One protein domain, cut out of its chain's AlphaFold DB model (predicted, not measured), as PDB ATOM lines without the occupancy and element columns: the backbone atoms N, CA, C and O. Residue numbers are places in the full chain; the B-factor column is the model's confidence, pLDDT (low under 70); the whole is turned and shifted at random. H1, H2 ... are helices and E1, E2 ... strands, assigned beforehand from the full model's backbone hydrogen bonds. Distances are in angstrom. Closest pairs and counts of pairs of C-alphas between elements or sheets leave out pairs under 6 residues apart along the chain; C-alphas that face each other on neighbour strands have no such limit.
ATOM      1  N   SER A  14     135.107 165.767 187.636       82.12
ATOM      2  CA  SER A  14     135.414 166.919 186.789       82.12
ATOM      3  C   SER A  14     136.800 166.757 186.169       82.12
ATOM      4  O   SER A  14     137.783 166.574 186.891       82.12
ATOM      5  N   GLN A  15     136.898 166.871 184.850       89.94
ATOM      6  CA  GLN A  15     138.151 166.832 184.108       89.94
ATOM      7  C   GLN A  15     138.361 168.163 183.389       89.94
ATOM      8  O   GLN A  15     137.460 168.667 182.727       89.94
ATOM      9  N   THR A  16     139.554 168.742 183.506       93.69
ATOM     10  CA  THR A  16     139.897 169.996 182.822       93.69
ATOM     11  C   THR A  16     141.049 169.763 181.855       93.69
ATOM     12  O   THR A  16     142.136 169.357 182.265       93.69
ATOM     13  N   HIS A  17     140.830 170.083 180.584       94.00
ATOM     14  CA  HIS A  17     141.832 170.081 179.524       94.00
ATOM     15  C   HIS A  17     142.251 171.520 179.234       94.00
ATOM     16  O   HIS A  17     141.406 172.384 179.008       94.00
ATOM     17  N   ARG A  18     143.557 171.796 179.279       94.44
ATOM     18  CA  ARG A  18     144.109 173.142 179.084       94.44
ATOM     19  C   ARG A  18     145.015 173.165 177.862       94.44
ATOM     20  O   ARG A  18     145.893 172.315 177.746       94.44
ATOM     21  N   PHE A  19     144.824 174.176 177.024       94.94
ATOM     22  CA  PHE A  19     145.583 174.437 175.804       94.94
ATOM     23  C   PHE A  19     146.135 175.874 175.881       94.94
ATOM     24  O   PHE A  19     145.510 176.811 175.375       94.94
ATOM     25  N   PRO A  20     147.226 176.095 176.641       93.50
ATOM     26  CA  PRO A  20     147.723 177.436 176.947       93.50
ATOM     27  C   PRO A  20     148.191 178.228 175.719       93.50
ATOM     28  O   PRO A  20     147.949 179.433 175.678       93.50
ATOM     29  N   ASN A  21     148.801 177.595 174.715       92.00
ATOM     30  CA  ASN A  21     149.217 178.276 173.483       92.00
ATOM     31  C   ASN A  21     148.012 178.720 172.643       92.00
ATOM     32  O   ASN A  21     148.093 179.721 171.932       92.00
ATOM     33  N   LEU A  22     146.889 178.005 172.749       91.38
ATOM     34  CA  LEU A  22     145.617 178.384 172.129       91.38
ATOM     35  C   LEU A  22     144.776 179.340 172.988       91.38
ATOM     36  O   LEU A  22     143.776 179.867 172.503       91.38
ATOM     37  N   GLY A  23     145.139 179.547 174.259       92.88
ATOM     38  CA  GLY A  23     144.311 180.277 175.221       92.88
ATOM     39  C   GLY A  23     142.964 179.600 175.491       92.88
ATOM     40  O   GLY A  23     141.997 180.293 175.801       92.88
ATOM     41  N   ALA A  24     142.887 178.274 175.339       93.62
ATOM     42  CA  ALA A  24     141.644 177.516 175.420       93.62
ATOM     43  C   ALA A  24     141.609 176.552 176.616       93.62
ATOM     44  O   ALA A  24     142.624 175.979 177.028       93.62
ATOM     45  N   VAL A  25     140.415 176.352 177.167       95.38
ATOM     46  CA  VAL A  25     140.128 175.453 178.285       95.38
ATOM     47  C   VAL A  25     138.834 174.706 177.988       95.38
ATOM     48  O   VAL A  25     137.845 175.321 177.605       95.38
ATOM     49  N   ILE A  26     138.836 173.388 178.175       92.81
ATOM     50  CA  ILE A  26     137.637 172.548 178.105       92.81
ATOM     51  C   ILE A  26     137.464 171.883 179.468       92.81
ATOM     52  O   ILE A  26     138.317 171.105 179.900       92.81
ATOM     53  N   GLU A  27     136.381 172.203 180.164       93.62
ATOM     54  CA  GLU A  27     135.972 171.566 181.409       93.62
ATOM     55  C   GLU A  27     134.839 170.576 181.130       93.62
ATOM     56  O   GLU A  27     133.851 170.910 180.484       93.62
ATOM     57  N   VAL A  28     134.982 169.354 181.632       91.50
ATOM     58  CA  VAL A  28     134.014 168.269 181.482       91.50
ATOM     59  C   VAL A  28     133.573 167.837 182.869       91.50
ATOM     60  O   VAL A  28     134.398 167.421 183.682       91.50
ATOM     61  N   LYS A  29     132.277 167.925 183.156       90.62
ATOM     62  CA  LYS A  29     131.680 167.493 184.423       90.62
ATOM     63  C   LYS A  29     130.864 166.236 184.171       90.62
ATOM     64  O   LYS A  29     129.927 166.276 183.380       90.62
ATOM     65  N   ARG A  30     131.211 165.146 184.861       87.62
ATOM     66  CA  ARG A  30     130.513 163.851 184.798       87.62
ATOM     67  C   ARG A  30     129.835 163.541 186.139       87.62
ATOM     68  O   ARG A  30     130.446 162.905 187.000       87.62
ATOM     69  N   PRO A  31     128.638 164.090 186.387       84.06
ATOM     70  CA  PRO A  31     127.799 163.690 187.518       84.06
ATOM     71  C   PRO A  31     127.236 162.272 187.307       84.06
ATOM     72  O   PRO A  31     126.810 161.953 186.207       84.06
ATOM     73  N   ASP A  32     127.192 161.439 188.352       76.12
ATOM     74  CA  ASP A  32     126.787 160.020 188.237       76.12
ATOM     75  C   ASP A  32     125.339 159.819 187.740       76.12
ATOM     76  O   ASP A  32     125.056 158.852 187.038       76.12
ATOM     77  N   ASP A  33     124.433 160.750 188.063       78.19
ATOM     78  CA  ASP A  33     122.995 160.655 187.750       78.19
ATOM     79  C   ASP A  33     122.514 161.693 186.715       78.19
ATOM     80  O   ASP A  33     121.310 161.894 186.551       78.19
ATOM     81  N   HIS A  34     123.422 162.429 186.063       79.81
ATOM     82  CA  HIS A  34     123.044 163.444 185.071       79.81
ATOM     83  C   HIS A  34     123.908 163.344 183.815       79.81
ATOM     84  O   HIS A  34     124.989 162.759 183.818       79.81
ATOM     85  N   LEU A  35     123.426 163.954 182.734       84.88
ATOM     86  CA  LEU A  35     124.176 164.028 181.488       84.88
ATOM     87  C   LEU A  35     125.475 164.822 181.694       84.88
ATOM     88  O   LEU A  35     125.481 165.797 182.462       84.88
ATOM     89  N   PRO A  36     126.575 164.422 181.032       87.00
ATOM     90  CA  PRO A  36     127.815 165.173 181.073       87.00
ATOM     91  C   PRO A  36     127.602 166.627 180.650       87.00
ATOM     92  O   PRO A  36     126.820 166.923 179.749       87.00
ATOM     93  N   VAL A  37     128.329 167.542 181.284       87.88
ATOM     94  CA  VAL A  37     128.324 168.962 180.914       87.88
ATOM     95  C   VAL A  37     129.713 169.345 180.437       87.88
ATOM     96  O   VAL A  37     130.698 169.067 181.121       87.88
ATOM     97  N   VAL A  38     129.784 170.010 179.285       89.75
ATOM     98  CA  VAL A  38     131.028 170.546 178.725       89.75
ATOM     99  C   VAL A  38     130.964 172.065 178.710       89.75
ATOM    100  O   VAL A  38     130.044 172.647 178.142       89.75
ATOM    101  N   ASP A  39     131.957 172.699 179.325       91.00
ATOM    102  CA  ASP A  39     132.193 174.139 179.265       91.00
ATOM    103  C   ASP A  39     133.497 174.372 178.499       91.00
ATOM    104  O   ASP A  39     134.559 173.892 178.899       91.00
ATOM    105  N   ALA A  40     133.414 175.051 177.357       91.38
ATOM    106  CA  ALA A  40     134.566 175.344 176.516       91.38
ATOM    107  C   ALA A  40     134.792 176.856 176.458       91.38
ATOM    108  O   ALA A  40     133.968 177.609 175.942       91.38
ATOM    109  N   GLN A  41     135.939 177.295 176.964       93.50
ATOM    110  CA  GLN A  41     136.378 178.684 176.943       93.50
ATOM    111  C   GLN A  41     137.532 178.811 175.963       93.50
ATOM    112  O   GLN A  41     138.542 178.126 176.097       93.50
ATOM    113  N   MET A  42     137.393 179.681 174.971       92.56
ATOM    114  CA  MET A  42     138.433 179.919 173.974       92.56
ATOM    115  C   MET A  42     138.308 181.319 173.367       92.56
ATOM    116  O   MET A  42     137.237 181.928 173.453       92.56
ATOM    117  N   PRO A  43     139.374 181.839 172.737       89.88
ATOM    118  CA  PRO A  43     139.301 183.086 171.988       89.88
ATOM    119  C   PRO A  43     138.253 182.991 170.872       89.88
ATOM    120  O   PRO A  43     138.222 182.009 170.132       89.88
ATOM    121  N   ALA A  44     137.414 184.020 170.724       83.44
ATOM    122  CA  ALA A  44     136.329 184.037 169.733       83.44
ATOM    123  C   ALA A  44     136.827 183.904 168.282       83.44
ATOM    124  O   ALA A  44     136.110 183.427 167.408       83.44
ATOM    125  N   ASP A  45     138.071 184.309 168.033       85.62
ATOM    126  CA  ASP A  45     138.737 184.230 166.737       85.62
ATOM    127  C   ASP A  45     139.435 182.882 166.490       85.62
ATOM    128  O   ASP A  45     139.956 182.655 165.403       85.62
ATOM    129  N   LEU A  46     139.466 181.968 167.468       85.75
ATOM    130  CA  LEU A  46     140.144 180.683 167.302       85.75
ATOM    131  C   LEU A  46     139.451 179.813 166.250       85.75
ATOM    132  O   LEU A  46     140.129 179.207 165.427       85.75
ATOM    133  N   LEU A  47     138.117 179.775 166.267       84.81
ATOM    134  CA  LEU A  47     137.303 178.943 165.375       84.81
ATOM    135  C   LEU A  47     136.577 179.750 164.283       84.81
ATOM    136  O   LEU A  47     135.821 179.176 163.508       84.81
ATOM    137  N   SER A  48     136.817 181.063 164.176       78.00
ATOM    138  CA  SER A  48     136.121 181.953 163.225       78.00
ATOM    139  C   SER A  48     136.462 181.696 161.749       78.00
ATOM    140  O   SER A  48     135.864 182.298 160.859       78.00
ATOM    141  N   GLY A  49     137.421 180.808 161.469       65.88
ATOM    142  CA  GLY A  49     137.830 180.423 160.118       65.88
ATOM    143  C   GLY A  49     138.841 181.368 159.459       65.88
ATOM    144  O   GLY A  49     139.406 181.013 158.423       65.88
ATOM    145  N   GLU A  50     139.136 182.527 160.054       75.75
ATOM    146  CA  GLU A  50     140.210 183.403 159.582       75.75
ATOM    147  C   GLU A  50     141.577 182.843 159.999       75.75
ATOM    148  O   GLU A  50     141.918 182.749 161.178       75.75
ATOM    149  N   PHE A  51     142.382 182.438 159.015       81.25
ATOM    150  CA  PHE A  51     143.718 181.914 159.285       81.25
ATOM    151  C   PHE A  51     144.704 183.052 159.580       81.25
ATOM    152  O   PHE A  51     145.156 183.745 158.667       81.25
ATOM    153  N   ASP A  52     145.102 183.185 160.843       83.94
ATOM    154  CA  ASP A  52     146.161 184.104 161.265       83.94
ATOM    155  C   ASP A  52     147.525 183.399 161.331       83.94
ATOM    156  O   ASP A  52     147.802 182.599 162.226       83.94
ATOM    157  N   VAL A  53     148.423 183.742 160.402       83.00
ATOM    158  CA  VAL A  53     149.784 183.183 160.332       83.00
ATOM    159  C   VAL A  53     150.582 183.446 161.619       83.00
ATOM    160  O   VAL A  53     151.466 182.659 161.959       83.00
ATOM    161  N   THR A  54     150.311 184.532 162.349       84.12
ATOM    162  CA  THR A  54     151.047 184.890 163.574       84.12
ATOM    163  C   THR A  54     150.732 183.964 164.752       84.12
ATOM    164  O   THR A  54     151.573 183.785 165.637       84.12
ATOM    165  N   ARG A  55     149.564 183.309 164.719       85.19
ATOM    166  CA  ARG A  55     149.136 182.291 165.688       85.19
ATOM    167  C   ARG A  55     149.793 180.930 165.449       85.19
ATOM    168  O   ARG A  55     149.853 180.116 166.364       85.19
ATOM    169  N   TRP A  56     150.330 180.695 164.251       89.06
ATOM    170  CA  TRP A  56     150.873 179.397 163.840       89.06
ATOM    171  C   TRP A  56     152.351 179.494 163.424       89.06
ATOM    172  O   TRP A  56     152.660 179.382 162.228       89.06
ATOM    173  N   PRO A  57     153.293 179.650 164.380       87.62
ATOM    174  CA  PRO A  57     154.732 179.759 164.101       87.62
ATOM    175  C   PRO A  57     155.271 178.614 163.236       87.62
ATOM    176  O   PRO A  57     156.133 178.814 162.380       87.62
ATOM    177  N   SER A  58     154.695 177.418 163.385       82.44
ATOM    178  CA  SER A  58     155.027 176.223 162.602       82.44
ATOM    179  C   SER A  58     154.869 176.388 161.080       82.44
ATOM    180  O   SER A  58     155.448 175.596 160.324       82.44
ATOM    181  N   THR A  59     154.130 177.408 160.622       82.56
ATOM    182  CA  THR A  59     153.955 177.775 159.205       82.56
ATOM    183  C   THR A  59     154.957 178.819 158.700       82.56
ATOM    184  O   THR A  59     155.122 178.961 157.489       82.56
ATOM    185  N   GLN A  60     155.667 179.503 159.601       81.25
ATOM    186  CA  GLN A  60     156.627 180.568 159.280       81.25
ATOM    187  C   GLN A  60     158.086 180.092 159.228       81.25
ATOM    188  O   GLN A  60     159.000 180.896 159.057       81.25
ATOM    189  N   VAL A  61     158.334 178.786 159.362       80.88
ATOM    190  CA  VAL A  61     159.692 178.229 159.330       80.88
ATOM    191  C   VAL A  61     160.351 178.544 157.982       80.88
ATOM    192  O   VAL A  61     159.842 178.166 156.924       80.88
ATOM    193  N   ALA A  62     161.494 179.237 158.029       75.75
ATOM    194  CA  ALA A  62     162.167 179.807 156.858       75.75
ATOM    195  C   ALA A  62     162.517 178.772 155.771       75.75
ATOM    196  O   ALA A  62     162.534 179.106 154.589       75.75
ATOM    197  N   CYS A  63     162.747 177.517 156.161       81.56
ATOM    198  CA  CYS A  63     163.151 176.434 155.265       81.56
ATOM    199  C   CYS A  63     161.985 175.724 154.554       81.56
ATOM    200  O   CYS A  63     162.239 174.791 153.799       81.56
ATOM    201  N   LEU A  64     160.728 176.106 154.805       84.25
ATOM    202  CA  LEU A  64     159.582 175.475 154.149       84.25
ATOM    203  C   LEU A  64     159.405 176.004 152.725       84.25
ATOM    204  O   LEU A  64     159.425 177.215 152.494       84.25
ATOM    205  N   SER A  65     159.149 175.097 151.789       89.88
ATOM    206  CA  SER A  65     158.609 175.439 150.474       89.88
ATOM    207  C   SER A  65     157.177 175.975 150.584       89.88
ATOM    208  O   SER A  65     156.474 175.765 151.579       89.88
ATOM    209  N   ASP A  66     156.703 176.647 149.536       88.06
ATOM    210  CA  ASP A  66     155.330 177.164 149.500       88.06
ATOM    211  C   ASP A  66     154.283 176.043 149.520       88.06
ATOM    212  O   ASP A  66     153.213 176.198 150.117       88.06
ATOM    213  N   GLU A  67     154.610 174.881 148.950       90.81
ATOM    214  CA  GLU A  67     153.761 173.693 149.014       90.81
ATOM    215  C   GLU A  67     153.644 173.171 150.453       90.81
ATOM    216  O   GLU A  67     152.540 172.906 150.931       90.81
ATOM    217  N   GLU A  68     154.756 173.078 151.186       89.12
ATOM    218  CA  GLU A  68     154.750 172.647 152.587       89.12
ATOM    219  C   GLU A  68     154.021 173.644 153.490       89.12
ATOM    220  O   GLU A  68     153.238 173.233 154.348       89.12
ATOM    221  N   ARG A  69     154.210 174.952 153.274       88.19
ATOM    222  CA  ARG A  69     153.448 175.992 153.982       88.19
ATOM    223  C   ARG A  69     151.952 175.861 153.724       88.19
ATOM    224  O   ARG A  69     151.162 175.921 154.665       88.19
ATOM    225  N   SER A  70     151.561 175.634 152.470       89.19
ATOM    226  CA  SER A  70     150.162 175.421 152.098       89.19
ATOM    227  C   SER A  70     149.582 174.166 152.756       89.19
ATOM    228  O   SER A  70     148.506 174.235 153.349       89.19
ATOM    229  N   LYS A  71     150.318 173.044 152.747       91.06
ATOM    230  CA  LYS A  71     149.921 171.793 153.418       91.06
ATOM    231  C   LYS A  71     149.745 171.981 154.922       91.06
ATOM    232  O   LYS A  71     148.746 171.531 155.472       91.06
ATOM    233  N   LYS A  72     150.671 172.682 155.585       90.00
ATOM    234  CA  LYS A  72     150.561 172.973 157.022       90.00
ATOM    235  C   LYS A  72     149.366 173.863 157.342       90.00
ATOM    236  O   LYS A  72     148.612 173.541 158.254       90.00
ATOM    237  N   ARG A  73     149.156 174.939 156.576       90.81
ATOM    238  CA  ARG A  73     147.972 175.798 156.723       90.81
ATOM    239  C   ARG A  73     146.690 174.990 156.553       90.81
ATOM    240  O   ARG A  73     145.806 175.073 157.394       90.81
ATOM    241  N   HIS A  74     146.611 174.179 155.500       91.75
ATOM    242  CA  HIS A  74     145.455 173.324 155.245       91.75
ATOM    243  C   HIS A  74     145.208 172.342 156.396       91.75
ATOM    244  O   HIS A  74     144.077 172.203 156.849       91.75
ATOM    245  N   TYR A  75     146.265 171.716 156.915       92.62
ATOM    246  CA  TYR A  75     146.170 170.818 158.060       92.62
ATOM    247  C   TYR A  75     145.633 171.524 159.311       92.62
ATOM    248  O   TYR A  75     144.726 171.004 159.953       92.62
ATOM    249  N   ILE A  76     146.130 172.726 159.619       92.31
ATOM    250  CA  ILE A  76     145.643 173.539 160.744       92.31
ATOM    251  C   ILE A  76     144.166 173.896 160.557       92.31
ATOM    252  O   ILE A  76     143.371 173.657 161.459       92.31
ATOM    253  N   CYS A  77     143.782 174.404 159.383       91.75
ATOM    254  CA  CYS A  77     142.385 174.718 159.070       91.75
ATOM    255  C   CYS A  77     141.478 173.494 159.229       91.75
ATOM    256  O   CYS A  77     140.384 173.609 159.772       91.75
ATOM    257  N   ASN A  78     141.943 172.318 158.806       93.44
ATOM    258  CA  ASN A  78     141.201 171.078 158.978       93.44
ATOM    259  C   ASN A  78     141.039 170.703 160.459       93.44
ATOM    260  O   ASN A  78     139.945 170.335 160.868       93.44
ATOM    261  N   GLN A  79     142.085 170.833 161.280       94.19
ATOM    262  CA  GLN A  79     141.976 170.579 162.720       94.19
ATOM    263  C   GLN A  79     141.033 171.573 163.411       94.19
ATOM    264  O   GLN A  79     140.213 171.155 164.222       94.19
ATOM    265  N   LEU A  80     141.084 172.861 163.056       92.75
ATOM    266  CA  LEU A  80     140.143 173.868 163.564       92.75
ATOM    267  C   LEU A  80     138.696 173.526 163.189       92.75
ATOM    268  O   LEU A  80     137.802 173.612 164.028       92.75
ATOM    269  N   HIS A  81     138.474 173.088 161.950       92.56
ATOM    270  CA  HIS A  81     137.158 172.664 161.488       92.56
ATOM    271  C   HIS A  81     136.649 171.425 162.239       92.56
ATOM    272  O   HIS A  81     135.498 171.411 162.667       92.56
ATOM    273  N   ILE A  82     137.513 170.424 162.454       93.88
ATOM    274  CA  ILE A  82     137.187 169.233 163.252       93.88
ATOM    275  C   ILE A  82     136.777 169.640 164.667       93.88
ATOM    276  O   ILE A  82     135.728 169.209 165.127       93.88
ATOM    277  N   VAL A  83     137.554 170.499 165.335       93.62
ATOM    278  CA  VAL A  83     137.222 170.969 166.688       93.62
ATOM    279  C   VAL A  83     135.867 171.663 166.714       93.62
ATOM    280  O   VAL A  83     135.045 171.319 167.555       93.62
ATOM    281  N   SER A  84     135.616 172.603 165.796       92.38
ATOM    282  CA  SER A  84     134.329 173.310 165.730       92.38
ATOM    283  C   SER A  84     133.167 172.327 165.603       92.38
ATOM    284  O   SER A  84     132.247 172.356 166.410       92.38
ATOM    285  N   MET A  85     133.256 171.403 164.644       93.62
ATOM    286  CA  MET A  85     132.208 170.417 164.403       93.62
ATOM    287  C   MET A  85     132.027 169.465 165.590       93.62
ATOM    288  O   MET A  85     130.901 169.151 165.956       93.62
ATOM    289  N   SER A  86     133.113 169.008 166.216       93.62
ATOM    290  CA  SER A  86     133.033 168.136 167.390       93.62
ATOM    291  C   SER A  86     132.413 168.845 168.594       93.62
ATOM    292  O   SER A  86     131.646 168.227 169.321       93.62
ATOM    293  N   LEU A  87     132.695 170.132 168.811       91.06
ATOM    294  CA  LEU A  87     132.048 170.899 169.880       91.06
ATOM    295  C   LEU A  87     130.547 171.084 169.627       91.06
ATOM    296  O   LEU A  87     129.767 170.972 170.572       91.06
ATOM    297  N   ASP A  88     130.143 171.296 168.374       90.44
ATOM    298  CA  ASP A  88     128.728 171.359 167.994       90.44
ATOM    299  C   ASP A  88     128.033 170.001 168.210       90.44
ATOM    300  O   ASP A  88     126.959 169.933 168.807       90.44
ATOM    301  N   LEU A  89     128.674 168.900 167.799       91.25
ATOM    302  CA  LEU A  89     128.158 167.540 167.999       91.25
ATOM    303  C   LEU A  89     128.059 167.160 169.481       91.25
ATOM    304  O   LEU A  89     127.089 166.518 169.869       91.25
ATOM    305  N   LEU A  90     128.993 167.607 170.327       90.81
ATOM    306  CA  LEU A  90     128.912 167.392 171.775       90.81
ATOM    307  C   LEU A  90     127.650 168.009 172.376       90.81
ATOM    308  O   LEU A  90     127.024 167.394 173.235       90.81
ATOM    309  N   GLN A  91     127.257 169.204 171.927       86.69
ATOM    310  CA  GLN A  91     126.024 169.838 172.401       86.69
ATOM    311  C   GLN A  91     124.787 169.023 172.001       86.69
ATOM    312  O   GLN A  91     123.872 168.878 172.811       86.69
ATOM    313  N   CYS A  92     124.782 168.454 170.792       87.88
ATOM    314  CA  CYS A  92     123.717 167.565 170.327       87.88
ATOM    315  C   CYS A  92     123.679 166.246 171.118       87.88
ATOM    316  O   CYS A  92     122.626 165.890 171.636       87.88
ATOM    317  N   ALA A  93     124.817 165.569 171.295       86.00
ATOM    318  CA  ALA A  93     124.903 164.303 172.028       86.00
ATOM    319  C   ALA A  93     124.452 164.448 173.494       86.00
ATOM    320  O   ALA A  93     123.730 163.597 174.016       86.00
ATOM    321  N   ILE A  94     124.801 165.567 174.148       87.12
ATOM    322  CA  ILE A  94     124.292 165.904 175.488       87.12
ATOM    323  C   ILE A  94     122.771 166.097 175.462       87.12
ATOM    324  O   ILE A  94     122.101 165.672 176.396       87.12
ATOM    325  N   ALA A  95     122.205 166.734 174.436       85.88
ATOM    326  CA  ALA A  95     120.758 166.936 174.347       85.88
ATOM    327  C   ALA A  95     119.992 165.621 174.115       85.88
ATOM    328  O   ALA A  95     118.910 165.439 174.676       85.88
ATOM    329  N   ASP A  96     120.573 164.706 173.340       86.38
ATOM    330  CA  ASP A  96     119.981 163.410 172.993       86.38
ATOM    331  C   ASP A  96     120.223 162.330 174.066       86.38
ATOM    332  O   ASP A  96     119.564 161.289 174.069       86.38
ATOM    333  N   GLY A  97     121.132 162.586 175.012       84.75
ATOM    334  CA  GLY A  97     121.493 161.653 176.079       84.75
ATOM    335  C   GLY A  97     122.374 160.487 175.622       84.75
ATOM    336  O   GLY A  97     122.452 159.476 176.323       84.75
ATOM    337  N   ASP A  98     123.033 160.618 174.469       86.94
ATOM    338  CA  ASP A  98     123.948 159.615 173.924       86.94
ATOM    339  C   ASP A  98     125.352 159.796 174.521       86.94
ATOM    340  O   ASP A  98     126.170 160.598 174.065       86.94
ATOM    341  N   VAL A  99     125.616 159.065 175.605       83.56
ATOM    342  CA  VAL A  99     126.883 159.152 176.348       83.56
ATOM    343  C   VAL A  99     128.053 158.533 175.572       83.56
ATOM    344  O   VAL A  99     129.190 158.983 175.723       83.56
ATOM    345  N   ASP A 100     127.797 157.530 174.729       84.31
ATOM    346  CA  ASP A 100     128.852 156.868 173.957       84.31
ATOM    347  C   ASP A 100     129.346 157.786 172.828       84.31
ATOM    348  O   ASP A 100     130.556 157.995 172.683       84.31
ATOM    349  N   ASP A 101     128.420 158.403 172.085       88.44
ATOM    350  CA  ASP A 101     128.758 159.399 171.061       88.44
ATOM    351  C   ASP A 101     129.410 160.644 171.681       88.44
ATOM    352  O   ASP A 101     130.367 161.203 171.130       88.44
ATOM    353  N   PHE A 102     128.973 161.030 172.885       91.12
ATOM    354  CA  PHE A 102     129.594 162.096 173.663       91.12
ATOM    355  C   PHE A 102     131.078 161.824 173.950       91.12
ATOM    356  O   PHE A 102     131.924 162.653 173.609       91.12
ATOM    357  N   GLU A 103     131.431 160.686 174.559       90.31
ATOM    358  CA  GLU A 103     132.830 160.404 174.920       90.31
ATOM    359  C   GLU A 103     133.716 160.264 173.674       90.31
ATOM    360  O   GLU A 103     134.854 160.747 173.655       90.31
ATOM    361  N   GLN A 104     133.188 159.663 172.602       92.75
ATOM    362  CA  GLN A 104     133.903 159.562 171.334       92.75
ATOM    363  C   GLN A 104     134.174 160.947 170.733       92.75
ATOM    364  O   GLN A 104     135.315 161.260 170.370       92.75
ATOM    365  N   THR A 105     133.151 161.795 170.661       93.88
ATOM    366  CA  THR A 105     133.260 163.145 170.098       93.88
ATOM    367  C   THR A 105     134.164 164.036 170.954       93.88
ATOM    368  O   THR A 105     134.979 164.795 170.419       93.88
ATOM    369  N   LEU A 106     134.111 163.892 172.280       93.31
ATOM    370  CA  LEU A 106     134.974 164.602 173.222       93.31
ATOM    371  C   LEU A 106     136.441 164.221 173.019       93.31
ATOM    372  O   LEU A 106     137.312 165.093 172.967       93.31
ATOM    373  N   GLY A 107     136.713 162.926 172.846       93.56
ATOM    374  CA  GLY A 107     138.045 162.423 172.531       93.56
ATOM    375  C   GLY A 107     138.614 163.031 171.248       93.56
ATOM    376  O   GLY A 107     139.774 163.447 171.231       93.56
ATOM    377  N   ILE A 108     137.794 163.150 170.197       95.00
ATOM    378  CA  ILE A 108     138.187 163.777 168.924       95.00
ATOM    379  C   ILE A 108     138.510 165.262 169.128       95.00
ATOM    380  O   ILE A 108     139.591 165.706 168.735       95.00
ATOM    381  N   ALA A 109     137.624 166.012 169.793       95.00
ATOM    382  CA  ALA A 109     137.826 167.437 170.055       95.00
ATOM    383  C   ALA A 109     139.130 167.689 170.828       95.00
ATOM    384  O   ALA A 109     139.951 168.512 170.420       95.00
ATOM    385  N   ILE A 110     139.364 166.943 171.913       95.50
ATOM    386  CA  ILE A 110     140.571 167.074 172.741       95.50
ATOM    387  C   ILE A 110     141.829 166.700 171.949       95.50
ATOM    388  O   ILE A 110     142.839 167.397 172.052       95.50
ATOM    389  N   ALA A 111     141.790 165.623 171.159       95.94
ATOM    390  CA  ALA A 111     142.936 165.191 170.364       95.94
ATOM    391  C   ALA A 111     143.320 166.240 169.309       95.94
ATOM    392  O   ALA A 111     144.493 166.612 169.203       95.94
ATOM    393  N   SER A 112     142.338 166.772 168.578       95.31
ATOM    394  CA  SER A 112     142.553 167.839 167.598       95.31
ATOM    395  C   SER A 112     143.044 169.133 168.249       95.31
ATOM    396  O   SER A 112     143.987 169.749 167.746       95.31
ATOM    397  N   MET A 113     142.501 169.506 169.410       94.44
ATOM    398  CA  MET A 113     143.004 170.637 170.195       94.44
ATOM    399  C   MET A 113     144.453 170.430 170.655       94.44
ATOM    400  O   MET A 113     145.248 171.362 170.593       94.44
ATOM    401  N   GLY A 114     144.843 169.212 171.043       95.25
ATOM    402  CA  GLY A 114     146.229 168.894 171.410       95.25
ATOM    403  C   GLY A 114     147.213 169.022 170.241       95.25
ATOM    404  O   GLY A 114     148.343 169.492 170.410       95.25
ATOM    405  N   ILE A 115     146.779 168.662 169.029       94.19
ATOM    406  CA  ILE A 115     147.563 168.875 167.805       94.19
ATOM    407  C   ILE A 115     147.748 170.374 167.556       94.19
ATOM    408  O   ILE A 115     148.874 170.830 167.345       94.19
ATOM    409  N   LEU A 116     146.662 171.148 167.603       93.25
ATOM    410  CA  LEU A 116     146.700 172.599 167.424       93.25
ATOM    411  C   LEU A 116     147.598 173.270 168.473       93.25
ATOM    412  O   LEU A 116     148.447 174.081 168.123       93.25
ATOM    413  N   GLU A 117     147.495 172.870 169.737       94.56
ATOM    414  CA  GLU A 117     148.331 173.365 170.836       94.56
ATOM    415  C   GLU A 117     149.826 173.160 170.561       94.56
ATOM    416  O   GLU A 117     150.644 174.059 170.772       94.56
ATOM    417  N   THR A 118     150.181 171.998 170.010       92.62
ATOM    418  CA  THR A 118     151.557 171.703 169.598       92.62
ATOM    419  C   THR A 118     151.994 172.615 168.447       92.62
ATOM    420  O   THR A 118     153.101 173.147 168.457       92.62
ATOM    421  N   LEU A 119     151.124 172.852 167.463       90.38
ATOM    422  CA  LEU A 119     151.426 173.692 166.296       90.38
ATOM    423  C   LEU A 119     151.484 175.196 166.600       90.38
ATOM    424  O   LEU A 119     152.119 175.933 165.836       90.38
ATOM    425  N   ALA A 120     150.827 175.626 167.678       89.75
ATOM    426  CA  ALA A 120     150.848 176.982 168.220       89.75
ATOM    427  C   ALA A 120     152.030 177.232 169.178       89.75
ATOM    428  O   ALA A 120     152.239 178.367 169.607       89.75
ATOM    429  N   THR A 121     152.818 176.196 169.499       87.06
ATOM    430  CA  THR A 121     154.011 176.334 170.348       87.06
ATOM    431  C   THR A 121     155.036 177.238 169.656       87.06
ATOM    432  O   THR A 121     155.363 177.034 168.483       87.06
TER     433      THR A 121
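AT A GLANCE: This is residues 14 to 121 of the 122 residues of an uncharacterized protein of Rhodopirellula sallentina SM41 (UniProt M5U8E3). Picture a small sheet of three strands, E1, E2 and E3, with a long helical hairpin, H1 and H2, packed on one face and the other face bare. H2 runs along the sheet over E1 and E2, while the longer H1 comes near E3 with residues 87 to 94 and has its first turns beyond the sheet, where the long link from E3, residues 42 to 65, comes in. The printed part has 108 residues with three named strands and then two named helices, in the order E1, E2, E3, H1, H2; the class is mixed, helices and strands, and the sheet, in the order E1, E2, E3, is antiparallel. It is only just compact, close to loose, with a radius of gyration of the C-alphas of 15.4 A, and its outline is a rod spanning 54 by 21 by 19 A.

HOW THE PARTS SIT: Begin at the sheet, with E1, residues 14 to 19, E2, residues 24 to 30, and E3, residues 37 to 41. They form a meander, each strand the antiparallel neighbour of the one before, and E2 is the inner strand. E1 and E2 are a hairpin at 166 degrees; look at N 17 and O 26, 2.8 A apart and within hydrogen-bond range. E2 and E3 are a hairpin at 170 degrees, with N 27 and O 39 within hydrogen-bond range at 2.8 A. Next find H2, residues 99 to 119, on the sheet at a height over the sheet of 10.0 A. It lies over E1 and E2 and runs along the strands, at 17 degrees to E1 on the local plane; the closest C-alphas of E1 and H2 are those of Phe 19 and Glu 117, 5.8 A apart. H1, residues 66 to 96, is also on the sheet, and its closest C-alphas with E3 are those of Val 37 and Ile 94, 7.4 A apart. H1 and H2 form a helical hairpin; they touch, closest at the C-alphas of Val 83 and Ala 109, 4.9 A apart, with a shallow tilt of 27 degrees, opposite ways. Together with the sheet they make two layers, helices on one face of a sheet. In H1 and H2 every O i to N i+4 pair is within hydrogen-bond range.

IN THESE COORDINATES: Find C-alpha 14 at (135.414, 166.919, 186.789), where E1 begins its 16.8 A. E2 covers 20.0 A and E3 13.2 A. Then go to C-alpha 66 at (155.330, 177.164, 149.500); from there H1 runs 44.6 A to Asp 96. H2 runs 30.2 A and ends at C-alpha 119, at (151.426, 173.692, 166.296).

THE WHOLE: Look at Asp 33 and Cys 63 for the two C-alphas farthest apart, 54.0 A. The printed part has no cut. The link from E3 to H1, 24 residues, is long; E1 to E2 and H1 to H2 are tight, and E2 to E3 is short. The mean pLDDT of the printed part is 88.9, and residue 49 is under 70.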